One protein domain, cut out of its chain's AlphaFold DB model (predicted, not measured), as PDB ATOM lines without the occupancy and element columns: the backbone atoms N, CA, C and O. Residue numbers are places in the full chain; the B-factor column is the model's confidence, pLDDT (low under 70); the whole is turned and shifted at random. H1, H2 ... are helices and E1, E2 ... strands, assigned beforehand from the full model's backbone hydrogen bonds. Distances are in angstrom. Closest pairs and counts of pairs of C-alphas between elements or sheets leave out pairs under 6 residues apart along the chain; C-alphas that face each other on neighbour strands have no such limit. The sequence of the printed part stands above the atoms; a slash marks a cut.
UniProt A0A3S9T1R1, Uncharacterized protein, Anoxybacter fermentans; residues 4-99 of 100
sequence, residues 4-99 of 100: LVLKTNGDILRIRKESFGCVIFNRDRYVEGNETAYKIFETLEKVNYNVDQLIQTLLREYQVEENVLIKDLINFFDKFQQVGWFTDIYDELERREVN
ATOM      1  N   LEU A   4      17.336 -42.193  36.629       95.94
ATOM      2  CA  LEU A   4      16.464 -41.946  35.488       95.94
ATOM      3  C   LEU A   4      15.348 -42.997  35.495       95.94
ATOM      4  O   LEU A   4      15.604 -44.175  35.744       95.94
ATOM      5  N   VAL A   5      14.105 -42.582  35.263       96.12
ATOM      6  CA  VAL A   5      12.946 -43.484  35.269       96.12
ATOM      7  C   VAL A   5      12.303 -43.461  33.898       96.12
ATOM      8  O   VAL A   5      11.752 -42.438  33.500       96.12
ATOM      9  N   LEU A   6      12.355 -44.593  33.196       96.25
ATOM     10  CA  LEU A   6      11.741 -44.739  31.883       96.25
ATOM     11  C   LEU A   6      10.495 -45.618  31.938       96.25
ATOM     12  O   LEU A   6      10.422 -46.562  32.721       96.25
ATOM     13  N   LYS A   7       9.511 -45.308  31.097       94.56
ATOM     14  CA  LYS A   7       8.307 -46.113  30.898       94.56
ATOM     15  C   LYS A   7       8.384 -46.764  29.535       94.56
ATOM     16  O   LYS A   7       8.727 -46.108  28.557       94.56
ATOM     17  N   THR A   8       8.030 -48.035  29.468       93.88
ATOM     18  CA  THR A   8       8.033 -48.760  28.204       93.88
ATOM     19  C   THR A   8       7.073 -49.928  28.264       93.88
ATOM     20  O   THR A   8       7.125 -50.681  29.221       93.88
ATOM     21  N   ASN A   9       6.185 -50.064  27.276       91.06
ATOM     22  CA  ASN A   9       5.335 -51.249  27.086       91.06
ATOM     23  C   ASN A   9       4.679 -51.792  28.384       91.06
ATOM     24  O   ASN A   9       4.552 -52.995  28.579       91.06
ATOM     25  N   GLY A  10       4.247 -50.894  29.285       87.00
ATOM     26  CA  GLY A  10       3.624 -51.231  30.578       87.00
ATOM     27  C   GLY A  10       4.589 -51.426  31.759       87.00
ATOM     28  O   GLY A  10       4.146 -51.479  32.905       87.00
ATOM     29  N   ASP A  11       5.890 -51.460  31.501       93.44
ATOM     30  CA  ASP A  11       6.975 -51.533  32.472       93.44
ATOM     31  C   ASP A  11       7.484 -50.147  32.905       93.44
ATOM     32  O   ASP A  11       7.381 -49.140  32.192       93.44
ATOM     33  N   ILE A  12       8.087 -50.112  34.098       95.50
ATOM     34  CA  ILE A  12       8.832 -48.960  34.615       95.50
ATOM     35  C   ILE A  12      10.268 -49.396  34.885       95.50
ATOM     36  O   ILE A  12      10.536 -50.156  35.822       95.50
ATOM     37  N   LEU A  13      11.190 -48.866  34.090       96.81
ATOM     38  CA  LEU A  13      12.617 -49.115  34.216       96.81
ATOM     39  C   LEU A  13      13.267 -48.020  35.053       96.81
ATOM     40  O   LEU A  13      12.984 -46.833  34.900       96.81
ATOM     41  N   ARG A  14      14.177 -48.428  35.930       97.31
ATOM     42  CA  ARG A  14      15.083 -47.540  36.651       97.31
ATOM     43  C   ARG A  14      16.457 -47.670  36.027       97.31
ATOM     44  O   ARG A  14      16.961 -48.776  35.866       97.31
ATOM     45  N   ILE A  15      17.053 -46.536  35.693       97.31
ATOM     46  CA  ILE A  15      18.376 -46.452  35.098       97.31
ATOM     47  C   ILE A  15      19.262 -45.680  36.061       97.31
ATOM     48  O   ILE A  15      19.076 -44.484  36.297       97.31
ATOM     49  N   ARG A  16      20.219 -46.386  36.657       96.75
ATOM     50  CA  ARG A  16      21.191 -45.799  37.576       96.75
ATOM     51  C   ARG A  16      22.511 -45.612  36.847       96.75
ATOM     52  O   ARG A  16      23.018 -46.547  36.232       96.75
ATOM     53  N   LYS A  17      23.053 -44.399  36.913       96.56
ATOM     54  CA  LYS A  17      24.387 -44.098  36.394       96.56
ATOM     55  C   LYS A  17      25.446 -44.796  37.244       96.56
ATOM     56  O   LYS A  17      25.375 -44.716  38.466       96.56
ATOM     57  N   GLU A  18      26.425 -45.414  36.598       95.69
ATOM     58  CA  GLU A  18      27.585 -46.043  37.240       95.69
ATOM     59  C   GLU A  18      28.879 -45.532  36.591       95.69
ATOM     60  O   GLU A  18      28.836 -44.874  35.553       95.69
ATOM     61  N   SER A  19      30.041 -45.839  37.173       94.12
ATOM     62  CA  SER A  19      31.344 -45.419  36.622       94.12
ATOM     63  C   SER A  19      31.700 -46.072  35.280       94.12
ATOM     64  O   SER A  19      32.605 -45.601  34.602       94.12
ATOM     65  N   PHE A  20      31.034 -47.173  34.926       91.44
ATOM     66  CA  PHE A  20      31.248 -47.923  33.682       91.44
ATOM     67  C   PHE A  20      30.156 -47.680  32.626       91.44
ATOM     68  O   PHE A  20      30.207 -48.266  31.543       91.44
ATOM     69  N   GLY A  21      29.149 -46.858  32.931       96.00
ATOM     70  CA  GLY A  21      27.975 -46.690  32.084       96.00
ATOM     71  C   GLY A  21      26.704 -46.543  32.901       96.00
ATOM     72  O   GLY A  21      26.473 -45.515  33.547       96.00
ATOM     73  N   CYS A  22      25.846 -47.553  32.840       96.81
ATOM     74  CA  CYS A  22      24.620 -47.601  33.614       96.81
ATOM     75  C   CYS A  22      24.116 -49.016  33.860       96.81
ATOM     76  O   CYS A  22      24.493 -49.987  33.209       96.81
ATOM     77  N   VAL A  23      23.190 -49.084  34.802       96.38
ATOM     78  CA  VAL A  23      22.405 -50.265  35.116       96.38
ATOM     79  C   VAL A  23      20.941 -49.947  34.844       96.38
ATOM     80  O   VAL A  23      20.422 -48.978  35.400       96.38
ATOM     81  N   ILE A  24      20.281 -50.765  34.025       96.19
ATOM     82  CA  ILE A  24      18.851 -50.699  33.702       96.19
ATOM     83  C   ILE A  24      18.146 -51.867  34.380       96.19
ATOM     84  O   ILE A  24      18.538 -53.018  34.205       96.19
ATOM     85  N   PHE A  25      17.103 -51.595  35.158       95.31
ATOM     86  CA  PHE A  25      16.422 -52.650  35.901       95.31
ATOM     87  C   PHE A  25      14.953 -52.341  36.172       95.31
ATOM     88  O   PHE A  25      14.561 -51.192  36.391       95.31
ATOM     89  N   ASN A  26      14.147 -53.397  36.220       94.88
ATOM     90  CA  ASN A  26      12.829 -53.391  36.847       94.88
ATOM     91  C   ASN A  26      12.836 -54.392  38.019       94.88
ATOM     92  O   ASN A  26      13.885 -54.660  38.605       94.88
ATOM     93  N   ARG A  27      11.668 -54.899  38.420       92.50
ATOM     94  CA  ARG A  27      11.571 -55.890  39.501       92.50
ATOM     95  C   ARG A  27      12.208 -57.235  39.133       92.50
ATOM     96  O   ARG A  27      12.751 -57.894  40.013       92.50
ATOM     97  N   ASP A  28      12.121 -57.621  37.865       92.00
ATOM     98  CA  ASP A  28      12.355 -58.997  37.421       92.00
ATOM     99  C   ASP A  28      13.640 -59.146  36.599       92.00
ATOM    100  O   ASP A  28      14.140 -60.256  36.419       92.00
ATOM    101  N   ARG A  29      14.173 -58.038  36.070       92.56
ATOM    102  CA  ARG A  29      15.287 -58.030  35.118       92.56
ATOM    103  C   ARG A  29      16.287 -56.924  35.413       92.56
ATOM    104  O   ARG A  29      15.940 -55.855  35.917       92.56
ATOM    105  N   TYR A  30      17.527 -57.201  35.030       93.00
ATOM    106  CA  TYR A  30      18.690 -56.337  35.173       93.00
ATOM    107  C   TYR A  30      19.546 -56.438  33.908       93.00
ATOM    108  O   TYR A  30      19.799 -57.544  33.426       93.00
ATOM    109  N   VAL A  31      19.989 -55.295  33.389       93.44
ATOM    110  CA  VAL A  31      20.847 -55.176  32.204       93.44
ATOM    111  C   VAL A  31      21.901 -54.101  32.455       93.44
ATOM    112  O   VAL A  31      21.596 -53.030  32.979       93.44
ATOM    113  N   GLU A  32      23.139 -54.365  32.048       94.88
ATOM    114  CA  GLU A  32      24.217 -53.374  32.048       94.88
ATOM    115  C   GLU A  32      24.325 -52.696  30.685       94.88
ATOM    116  O   GLU A  32      24.265 -53.337  29.636       94.88
ATOM    117  N   GLY A  33      24.497 -51.379  30.715       94.88
ATOM    118  CA  GLY A  33      24.760 -50.549  29.554       94.88
ATOM    119  C   GLY A  33      26.061 -49.776  29.733       94.88
ATOM    120  O   GLY A  33      26.486 -49.485  30.849       94.88
ATOM    121  N   ASN A  34      26.694 -49.418  28.621       95.81
ATOM    122  CA  ASN A  34      27.855 -48.534  28.628       95.81
ATOM    123  C   ASN A  34      27.433 -47.052  28.736       95.81
ATOM    124  O   ASN A  34      26.255 -46.710  28.868       95.81
ATOM    125  N   GLU A  35      28.412 -46.151  28.674       95.75
ATOM    126  CA  GLU A  35      28.190 -44.699  28.680       95.75
ATOM    127  C   GLU A  35      27.220 -44.235  27.585       95.75
ATOM    128  O   GLU A  35      26.301 -43.458  27.856       95.75
ATOM    129  N   THR A  36      27.369 -44.774  26.373       95.06
ATOM    130  CA  THR A  36      26.494 -44.469  25.237       95.06
ATOM    131  C   THR A  36      25.055 -44.898  25.505       95.06
ATOM    132  O   THR A  36      24.137 -44.130  25.239       95.06
ATOM    133  N   ALA A  37      24.837 -46.073  26.104       96.44
ATOM    134  CA  ALA A  37      23.503 -46.539  26.475       96.44
ATOM    135  C   ALA A  37      22.824 -45.566  27.448       96.44
ATOM    136  O   ALA A  37      21.683 -45.160  27.228       96.44
ATOM    137  N   TYR A  38      23.538 -45.130  28.493       96.56
ATOM    138  CA  TYR A  38      23.009 -44.126  29.416       96.56
ATOM    139  C   TYR A  38      22.644 -42.829  28.692       96.56
ATOM    140  O   TYR A  38      21.579 -42.270  28.941       96.56
ATOM    141  N   LYS A  39      23.513 -42.363  27.789       96.06
ATOM    142  CA  LYS A  39      23.284 -41.132  27.034       96.06
ATOM    143  C   LYS A  39      22.063 -41.236  26.119       96.06
ATOM    144  O   LYS A  39      21.273 -40.298  26.079       96.06
ATOM    145  N   ILE A  40      21.871 -42.367  25.440       97.38
ATOM    146  CA  ILE A  40      20.678 -42.623  24.619       97.38
ATOM    147  C   ILE A  40      19.419 -42.540  25.484       97.38
ATOM    148  O   ILE A  40      18.482 -41.835  25.122       97.38
ATOM    149  N   PHE A  41      19.404 -43.192  26.649       97.50
ATOM    150  CA  PHE A  41      18.253 -43.165  27.553       97.50
ATOM    151  C   PHE A  41      17.977 -41.786  28.151       97.50
ATOM    152  O   PHE A  41      16.821 -41.378  28.249       97.50
ATOM    153  N   GLU A  42      19.024 -41.054  28.525       97.00
ATOM    154  CA  GLU A  42      18.897 -39.678  29.000       97.00
ATOM    155  C   GLU A  42      18.319 -38.769  27.908       97.00
ATOM    156  O   GLU A  42      17.426 -37.968  28.176       97.00
ATOM    157  N   THR A  43      18.786 -38.908  26.665       97.56
ATOM    158  CA  THR A  43      18.241 -38.154  25.533       97.56
ATOM    159  C   THR A  43      16.794 -38.547  25.257       97.56
ATOM    160  O   THR A  43      15.965 -37.658  25.097       97.56
ATOM    161  N   LEU A  44      16.475 -39.846  25.255       97.44
ATOM    162  CA  LEU A  44      15.119 -40.356  25.036       97.44
ATOM    163  C   LEU A  44      14.122 -39.763  26.043       97.44
ATOM    164  O   LEU A  44      13.021 -39.376  25.660       97.44
ATOM    165  N   GLU A  45      14.510 -39.646  27.314       96.50
ATOM    166  CA  GLU A  45      13.679 -39.005  28.337       96.50
ATOM    167  C   GLU A  45      13.530 -37.502  28.113       96.50
ATOM    168  O   GLU A  45      12.405 -36.999  28.109       96.50
ATOM    169  N   LYS A  46      14.633 -36.799  27.828       96.88
ATOM    170  CA  LYS A  46      14.630 -35.352  27.549       96.88
ATOM    171  C   LYS A  46      13.738 -34.975  26.371       96.88
ATOM    172  O   LYS A  46      13.124 -33.910  26.388       96.88
ATOM    173  N   VAL A  47      13.673 -35.832  25.354       97.56
ATOM    174  CA  VAL A  47      12.828 -35.640  24.163       97.56
ATOM    175  C   VAL A  47      11.459 -36.313  24.293       97.56
ATOM    176  O   VAL A  47      10.726 -36.425  23.313       97.56
ATOM    177  N   ASN A  48      11.100 -36.772  25.496       96.06
ATOM    178  CA  ASN A  48       9.819 -37.400  25.806       96.06
ATOM    179  C   ASN A  48       9.434 -38.508  24.807       96.06
ATOM    180  O   ASN A  48       8.326 -38.520  24.271       96.06
ATOM    181  N   TYR A  49      10.363 -39.435  24.561       95.94
ATOM    182  CA  TYR A  49      10.181 -40.606  23.693       95.94
ATOM    183  C   TYR A  49       9.913 -40.291  22.215       95.94
ATOM    184  O   TYR A  49       9.542 -41.178  21.455       95.94
ATOM    185  N   ASN A  50      10.124 -39.048  21.780       97.19
ATOM    186  CA  ASN A  50       9.988 -38.682  20.380       97.19
ATOM    187  C   ASN A  50      11.227 -39.132  19.577       97.19
ATOM    188  O   ASN A  50      12.327 -38.612  19.774       97.19
ATOM    189  N   VAL A  51      11.046 -40.092  18.663       96.75
ATOM    190  CA  VAL A  51      12.145 -40.696  17.889       96.75
ATOM    191  C   VAL A  51      12.789 -39.700  16.922       96.75
ATOM    192  O   VAL A  51      14.014 -39.689  16.808       96.75
ATOM    193  N   ASP A  52      12.012 -38.806  16.296       96.31
ATOM    194  CA  ASP A  52      12.564 -37.724  15.463       96.31
ATOM    195  C   ASP A  52      13.560 -36.873  16.251       96.31
ATOM    196  O   ASP A  52      14.696 -36.655  15.836       96.31
ATOM    197  N   GLN A  53      13.142 -36.395  17.419       97.94
ATOM    198  CA  GLN A  53      13.963 -35.541  18.266       97.94
ATOM    199  C   GLN A  53      15.155 -36.299  18.854       97.94
ATOM    200  O   GLN A  53      16.226 -35.703  18.983       97.94
ATOM    201  N   LEU A  54      15.010 -37.592  19.161       97.94
ATOM    202  CA  LEU A  54      16.124 -38.454  19.558       97.94
ATOM    203  C   LEU A  54      17.191 -38.494  18.459       97.94
ATOM    204  O   LEU A  54      18.340 -38.141  18.725       97.94
ATOM    205  N   ILE A  55      16.806 -38.861  17.232       97.00
ATOM    206  CA  ILE A  55      17.709 -38.937  16.075       97.00
ATOM    207  C   ILE A  55      18.367 -37.576  15.845       97.00
ATOM    208  O   ILE A  55      19.591 -37.474  15.835       97.00
ATOM    209  N   GLN A  56      17.577 -36.504  15.753       96.75
ATOM    210  CA  GLN A  56      18.092 -35.154  15.513       96.75
ATOM    211  C   GLN A  56      19.049 -34.673  16.612       96.75
ATOM    212  O   GLN A  56      20.007 -33.956  16.322       96.75
ATOM    213  N   THR A  57      18.821 -35.057  17.870       97.38
ATOM    214  CA  THR A  57      19.726 -34.710  18.976       97.38
ATOM    215  C   THR A  57      21.036 -35.484  18.880       97.38
ATOM    216  O   THR A  57      22.108 -34.888  18.984       97.38
ATOM    217  N   LEU A  58      20.965 -36.792  18.625       96.75
ATOM    218  CA  LEU A  58      22.143 -37.650  18.519       96.75
ATOM    219  C   LEU A  58      22.983 -37.329  17.270       96.75
ATOM    220  O   LEU A  58      24.206 -37.301  17.370       96.75
ATOM    221  N   LEU A  59      22.368 -36.988  16.131       96.12
ATOM    222  CA  LEU A  59      23.098 -36.559  14.928       96.12
ATOM    223  C   LEU A  59      23.928 -35.300  15.172       96.12
ATOM    224  O   LEU A  59      25.084 -35.229  14.757       96.12
ATOM    225  N   ARG A  60      23.362 -34.316  15.882       95.00
ATOM    226  CA  ARG A  60      24.082 -33.081  16.232       95.00
ATOM    227  C   ARG A  60      25.245 -33.338  17.184       95.00
ATOM    228  O   ARG A  60      26.257 -32.650  17.089       95.00
ATOM    229  N   GLU A  61      25.090 -34.284  18.107       94.56
ATOM    230  CA  GLU A  61      26.109 -34.592  19.111       94.56
ATOM    231  C   GLU A  61      27.255 -35.439  18.542       94.56
ATOM    232  O   GLU A  61      28.418 -35.128  18.789       94.56
ATOM    233  N   TYR A  62      26.938 -36.475  17.762       92.88
ATOM    234  CA  TYR A  62      27.920 -37.456  17.292       92.88
ATOM    235  C   TYR A  62      28.460 -37.191  15.881       92.88
ATOM    236  O   TYR A  62      29.475 -37.781  15.523       92.88
ATOM    237  N   GLN A  63      27.837 -36.302  15.095       93.06
ATOM    238  CA  GLN A  63      28.261 -35.957  13.725       93.06
ATOM    239  C   GLN A  63      28.441 -37.187  12.816       93.06
ATOM    240  O   GLN A  63      29.409 -37.295  12.065       93.06
ATOM    241  N   VAL A  64      27.500 -38.126  12.905       93.94
ATOM    242  CA  VAL A  64      27.453 -39.349  12.092       93.94
ATOM    243  C   VAL A  64      26.415 -39.226  10.978       93.94
ATOM    244  O   VAL A  64      25.532 -38.369  11.035       93.94
ATOM    245  N   GLU A  65      26.508 -40.089   9.966       95.44
ATOM    246  CA  GLU A  65      25.476 -40.195   8.932       95.44
ATOM    247  C   GLU A  65      24.164 -40.745   9.520       95.44
ATOM    248  O   GLU A  65      24.167 -41.617  10.395       95.44
ATOM    249  N   GLU A  66      23.027 -40.238   9.037       94.75
ATOM    250  CA  GLU A  66      21.700 -40.569   9.575       94.75
ATOM    251  C   GLU A  66      21.352 -42.054   9.452       94.75
ATOM    252  O   GLU A  66      20.916 -42.672  10.421       94.75
ATOM    253  N   ASN A  67      21.626 -42.650   8.296       95.06
ATOM    254  CA  ASN A  67      21.451 -44.080   8.047       95.06
ATOM    255  C   ASN A  67      22.288 -44.960   8.999       95.06
ATOM    256  O   ASN A  67      21.816 -46.010   9.433       95.06
ATOM    257  N   VAL A  68      23.515 -44.546   9.332       95.31
ATOM    258  CA  VAL A  68      24.391 -45.260  10.272       95.31
ATOM    259  C   VAL A  68      23.813 -45.179  11.681       95.31
ATOM    260  O   VAL A  68      23.670 -46.207  12.339       95.31
ATOM    261  N   LEU A  69      23.398 -43.986  12.116       96.38
ATOM    262  CA  LEU A  69      22.787 -43.806  13.432       96.38
ATOM    263  C   LEU A  69      21.494 -44.614  13.585       96.38
ATOM    264  O   LEU A  69      21.297 -45.247  14.619       96.38
ATOM    265  N   ILE A  70      20.611 -44.589  12.581       97.19
ATOM    266  CA  ILE A  70      19.346 -45.335  12.627       97.19
ATOM    267  C   ILE A  70      19.629 -46.830  12.794       97.19
ATOM    268  O   ILE A  70      19.058 -47.451  13.688       97.19
ATOM    269  N   LYS A  71      20.569 -47.391  12.022       96.69
ATOM    270  CA  LYS A  71      20.975 -48.799  12.151       96.69
ATOM    271  C   LYS A  71      21.543 -49.123  13.528       96.69
ATOM    272  O   LYS A  71      21.197 -50.148  14.111       96.69
ATOM    273  N   ASP A  72      22.383 -48.248  14.072       96.44
ATOM    274  CA  ASP A  72      22.942 -48.432  15.411       96.44
ATOM    275  C   ASP A  72      21.862 -48.377  16.499       96.44
ATOM    276  O   ASP A  72      21.893 -49.175  17.437       96.44
ATOM    277  N   LEU A  73      20.868 -47.492  16.362       97.56
ATOM    278  CA  LEU A  73      19.729 -47.415  17.277       97.56
ATOM    279  C   LEU A  73      18.821 -48.647  17.172       97.56
ATOM    280  O   LEU A  73      18.402 -49.158  18.208       97.56
ATOM    281  N   ILE A  74      18.563 -49.162  15.967       97.31
ATOM    282  CA  ILE A  74      17.817 -50.416  15.765       97.31
ATOM    283  C   ILE A  74      18.544 -51.566  16.464       97.31
ATOM    284  O   ILE A  74      17.963 -52.233  17.317       97.31
ATOM    285  N   ASN A  75      19.843 -51.737  16.198       95.81
ATOM    286  CA  ASN A  75      20.668 -52.766  16.837       95.81
ATOM    287  C   ASN A  75      20.740 -52.609  18.366       95.81
ATOM    288  O   ASN A  75      20.899 -53.587  19.102       95.81
ATOM    289  N   PHE A  76      20.674 -51.373  18.863       96.00
ATOM    290  CA  PHE A  76      20.635 -51.084  20.289       96.00
ATOM    291  C   PHE A  76      19.297 -51.499  20.913       96.00
ATOM    292  O   PHE A  76      19.303 -52.211  21.919       96.00
ATOM    293  N   PHE A  77      18.168 -51.089  20.326       96.44
ATOM    294  CA  PHE A  77      16.832 -51.366  20.857       96.44
ATOM    295  C   PHE A  77      16.364 -52.812  20.638       96.44
ATOM    296  O   PHE A  77      15.634 -53.320  21.486       96.44
ATOM    297  N   ASP A  78      16.862 -53.518  19.618       95.00
ATOM    298  CA  ASP A  78      16.618 -54.957  19.399       95.00
ATOM    299  C   ASP A  78      16.942 -55.795  20.652       95.00
ATOM    300  O   ASP A  78      16.165 -56.641  21.101       95.00
ATOM    301  N   LYS A  79      18.055 -55.473  21.323       91.19
ATOM    302  CA  LYS A  79      18.477 -56.159  22.557       91.19
ATOM    303  C   LYS A  79      17.470 -56.008  23.698       91.19
ATOM    304  O   LYS A  79      17.392 -56.871  24.569       91.19
ATOM    305  N   PHE A  80      16.715 -54.913  23.708       91.81
ATOM    306  CA  PHE A  80      15.679 -54.644  24.700       91.81
ATOM    307  C   PHE A  80      14.319 -55.211  24.274       91.81
ATOM    308  O   PHE A  80      13.549 -55.659  25.127       91.81
ATOM    309  N   GLN A  81      14.058 -55.308  22.969       87.62
ATOM    310  CA  GLN A  81      12.849 -55.924  22.429       87.62
ATOM    311  C   GLN A  81      12.732 -57.402  22.838       87.62
ATOM    312  O   GLN A  81      11.647 -57.863  23.195       87.62
ATOM    313  N   GLN A  82      13.852 -58.133  22.906       83.56
ATOM    314  CA  GLN A  82      13.890 -59.527  23.389       83.56
ATOM    315  C   GLN A  82      13.348 -59.689  24.820       83.56
ATOM    316  O   GLN A  82      12.885 -60.763  25.209       83.56
ATOM    317  N   VAL A  83      13.382 -58.610  25.607       88.25
ATOM    318  CA  VAL A  83      12.828 -58.538  26.961       88.25
ATOM    319  C   VAL A  83      11.551 -57.686  27.026       88.25
ATOM    320  O   VAL A  83      11.106 -57.331  28.114       88.25
ATOM    321  N   GLY A  84      10.911 -57.414  25.889       91.12
ATOM    322  CA  GLY A  84       9.648 -56.678  25.806       91.12
ATOM    323  C   GLY A  84       9.761 -55.193  26.156       91.12
ATOM    324  O   GLY A  84       8.751 -54.574  26.478       91.12
ATOM    325  N   TRP A  85      10.971 -54.633  26.135       94.50
ATOM    326  CA  TRP A  85      11.215 -53.219  26.392       94.50
ATOM    327  C   TRP A  85      11.496 -52.474  25.086       94.50
ATOM    328  O   TRP A  85      12.203 -52.946  24.205       94.50
ATOM    329  N   PHE A  86      10.977 -51.259  25.031       95.62
ATOM    330  CA  PHE A  86      11.088 -50.253  23.981       95.62
ATOM    331  C   PHE A  86      10.598 -50.707  22.602       95.62
ATOM    332  O   PHE A  86      11.059 -50.177  21.594       95.62
ATOM    333  N   THR A  87       9.631 -51.626  22.548       95.00
ATOM    334  CA  THR A  87       9.073 -52.142  21.289       95.00
ATOM    335  C   THR A  87       8.534 -51.016  20.406       95.00
ATOM    336  O   THR A  87       8.860 -50.959  19.230       95.00
ATOM    337  N   ASP A  88       7.815 -50.045  20.978       94.50
ATOM    338  CA  ASP A  88       7.220 -48.944  20.202       94.50
ATOM    339  C   ASP A  88       8.293 -48.052  19.542       94.50
ATOM    340  O   ASP A  88       8.097 -47.537  18.440       94.50
ATOM    341  N   ILE A  89       9.440 -47.884  20.216       96.56
ATOM    342  CA  ILE A  89      10.585 -47.113  19.712       96.56
ATOM    343  C   ILE A  89      11.291 -47.886  18.600       96.56
ATOM    344  O   ILE A  89      11.626 -47.306  17.568       96.56
ATOM    345  N   TYR A  90      11.493 -49.189  18.800       96.50
ATOM    346  CA  TYR A  90      12.074 -50.080  17.801       96.50
ATOM    347  C   TYR A  90      11.244 -50.091  16.507       96.50
ATOM    348  O   TYR A  90      11.777 -49.791  15.440       96.50
ATOM    349  N   ASP A  91       9.929 -50.295  16.612       95.12
ATOM    350  CA  ASP A  91       9.013 -50.340  15.464       95.12
ATOM    351  C   ASP A  91       8.966 -49.004  14.695       95.12
ATOM    352  O   ASP A  91       8.683 -48.957  13.493       95.12
ATOM    353  N   GLU A  92       9.178 -47.868  15.369       95.94
ATOM    354  CA  GLU A  92       9.298 -46.570  14.699       95.94
ATOM    355  C   GLU A  92      10.640 -46.406  13.973       95.94
ATOM    356  O   GLU A  92      10.665 -45.865  12.864       95.94
ATOM    357  N   LEU A  93      11.739 -46.891  14.554       96.25
ATOM    358  CA  LEU A  93      13.056 -46.866  13.919       96.25
ATOM    359  C   LEU A  93      13.101 -47.761  12.670       96.25
ATOM    360  O   LEU A  93      13.562 -47.302  11.627       96.25
ATOM    361  N   GLU A  94      12.554 -48.979  12.731       94.94
ATOM    362  CA  GLU A  94      12.477 -49.880  11.569       94.94
ATOM    363  C   GLU A  94      11.680 -49.262  10.415       94.94
ATOM    364  O   GLU A  94      12.111 -49.275   9.260       94.94
ATOM    365  N   ARG A  95      10.530 -48.638  10.715       94.19
ATOM    366  CA  ARG A  95       9.736 -47.928   9.699       94.19
ATOM    367  C   ARG A  95      10.526 -46.810   9.023       94.19
ATOM    368  O   ARG A  95      10.242 -46.494   7.870       94.19
ATOM    369  N   ARG A  96      11.484 -46.191   9.712       88.81
ATOM    370  CA  ARG A  96      12.330 -45.135   9.141       88.81
ATOM    371  C   ARG A  96      13.459 -45.687   8.299       88.81
ATOM    372  O   ARG A  96      13.709 -45.113   7.250       88.81
ATOM    373  N   GLU A  97      14.087 -46.789   8.702       88.69
ATOM    374  CA  GLU A  97      15.149 -47.416   7.904       88.69
ATOM    375  C   GLU A  97      14.673 -47.748   6.481       88.69
ATOM    376  O   GLU A  97      15.417 -47.561   5.529       88.69
ATOM    377  N   VAL A  98      13.408 -48.147   6.310       81.56
ATOM    378  CA  VAL A  98      12.816 -48.410   4.983       81.56
ATOM    379  C   VAL A  98      12.668 -47.141   4.121       81.56
ATOM    380  O   VAL A  98      12.577 -47.236   2.898       81.56
ATOM    381  N   ASN A  99      12.614 -45.958   4.738       72.00
ATOM    382  CA  ASN A  99      12.358 -44.677   4.072       72.00
ATOM    383  C   ASN A  99      13.617 -43.808   3.869       72.00
ATOM    384  O   ASN A  99      13.491 -42.709   3.323       72.00
TER     385      ASN A  99
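AT A GLANCE: This is residues 4 to 99 of the 100 residues of an uncharacterized protein of Anoxybacter fermentans (UniProt A0A3S9T1R1). A small antiparallel sheet of four strands makes a wall at one end, with H1 crossing one of its faces and the other face free of named helices. Beyond H1, on the side away from the sheet, H3 and H4 lie side by side as a helical hairpin, and H2 lies beside this pair at a steep tilt to both, touching H1 and H3 and only just touching H4, with 3 pairs of C-alphas within 8 A. The printed part has 96 residues with four named strands followed by four named helices, E1 E2 E3 E4 H1 H2 H3 H4; the sheet order is E1 - E2 - E3 - E4 and the class is mixed, helices and strands. The whole is compact, with a radius of gyration of the C-alphas of 12.8 A, and spans 37 by 27 by 20 A.

IN THESE COORDINATES: E1, residues 4 to 8, begins at C-alpha 4 (16.464, -41.946, 35.488) and is 13.1 A long. E2, residues 11 to 18, measures 21.9 A; E3 is residues 21 to 25 and E4 residues 30 to 33. H1, residues 35 to 46, begins at C-alpha 35 (28.190, -44.699, 28.680) and measures 16.5 A. H2 is residues 51 to 62, 16.1 A; H3, residues 66 to 81, 21.9 A. H4, residues 87 to 97, measures 15.4 A and ends at C-alpha 97 (15.149, -47.416, 7.904).

HOW THE PARTS SIT: The strands form a meander, each the antiparallel neighbour of the one before. Within hydrogen-bond range are N 6 and O 13, 2.9 A, between E1 and E2; N 16 and O 23, 2.9 A, between E2 and E3; and N 24 and O 31, 2.8 A, between E3 and E4. The sheet is only just strongly twisted, its C-alphas lying up to 4.4 A off the best plane. H1 is on the sheet at a height of 8.6 A, over E1 and E3, and runs across the strands, at 73 degrees to E1 on the local plane. H1 and H2, a helical hairpin, touch at Leu 44 and Leu 54, their closest C-alphas, 5.9 A apart, at a steep tilt of 45 degrees, opposite ways. H3 and H4, also a helical hairpin, touch at a shallow tilt of 27 degrees, opposite ways; their closest C-alphas, Gln 81 and Thr 87, are 5.5 A apart. H2 touches H3 with residues 55 to 59 alone, the closest C-alphas being those of Leu 59 and Glu 66, 6.8 A. H1 and H4 are apart. Every O i to N i+4 pair is within hydrogen-bond range in H1, H2 and H4, and 10 of 12 in H3.

THE WHOLE: The C-alphas of Ser 19 and Asn 99, the two farthest apart, are 37.7 A apart. Each of the seven links is tight, and the printed part has no cut. Residues 60 to 65, of which 60 to 62 belong to H2, stand free. The mean pLDDT of the printed part is 94.6, and no printed residue is under 70.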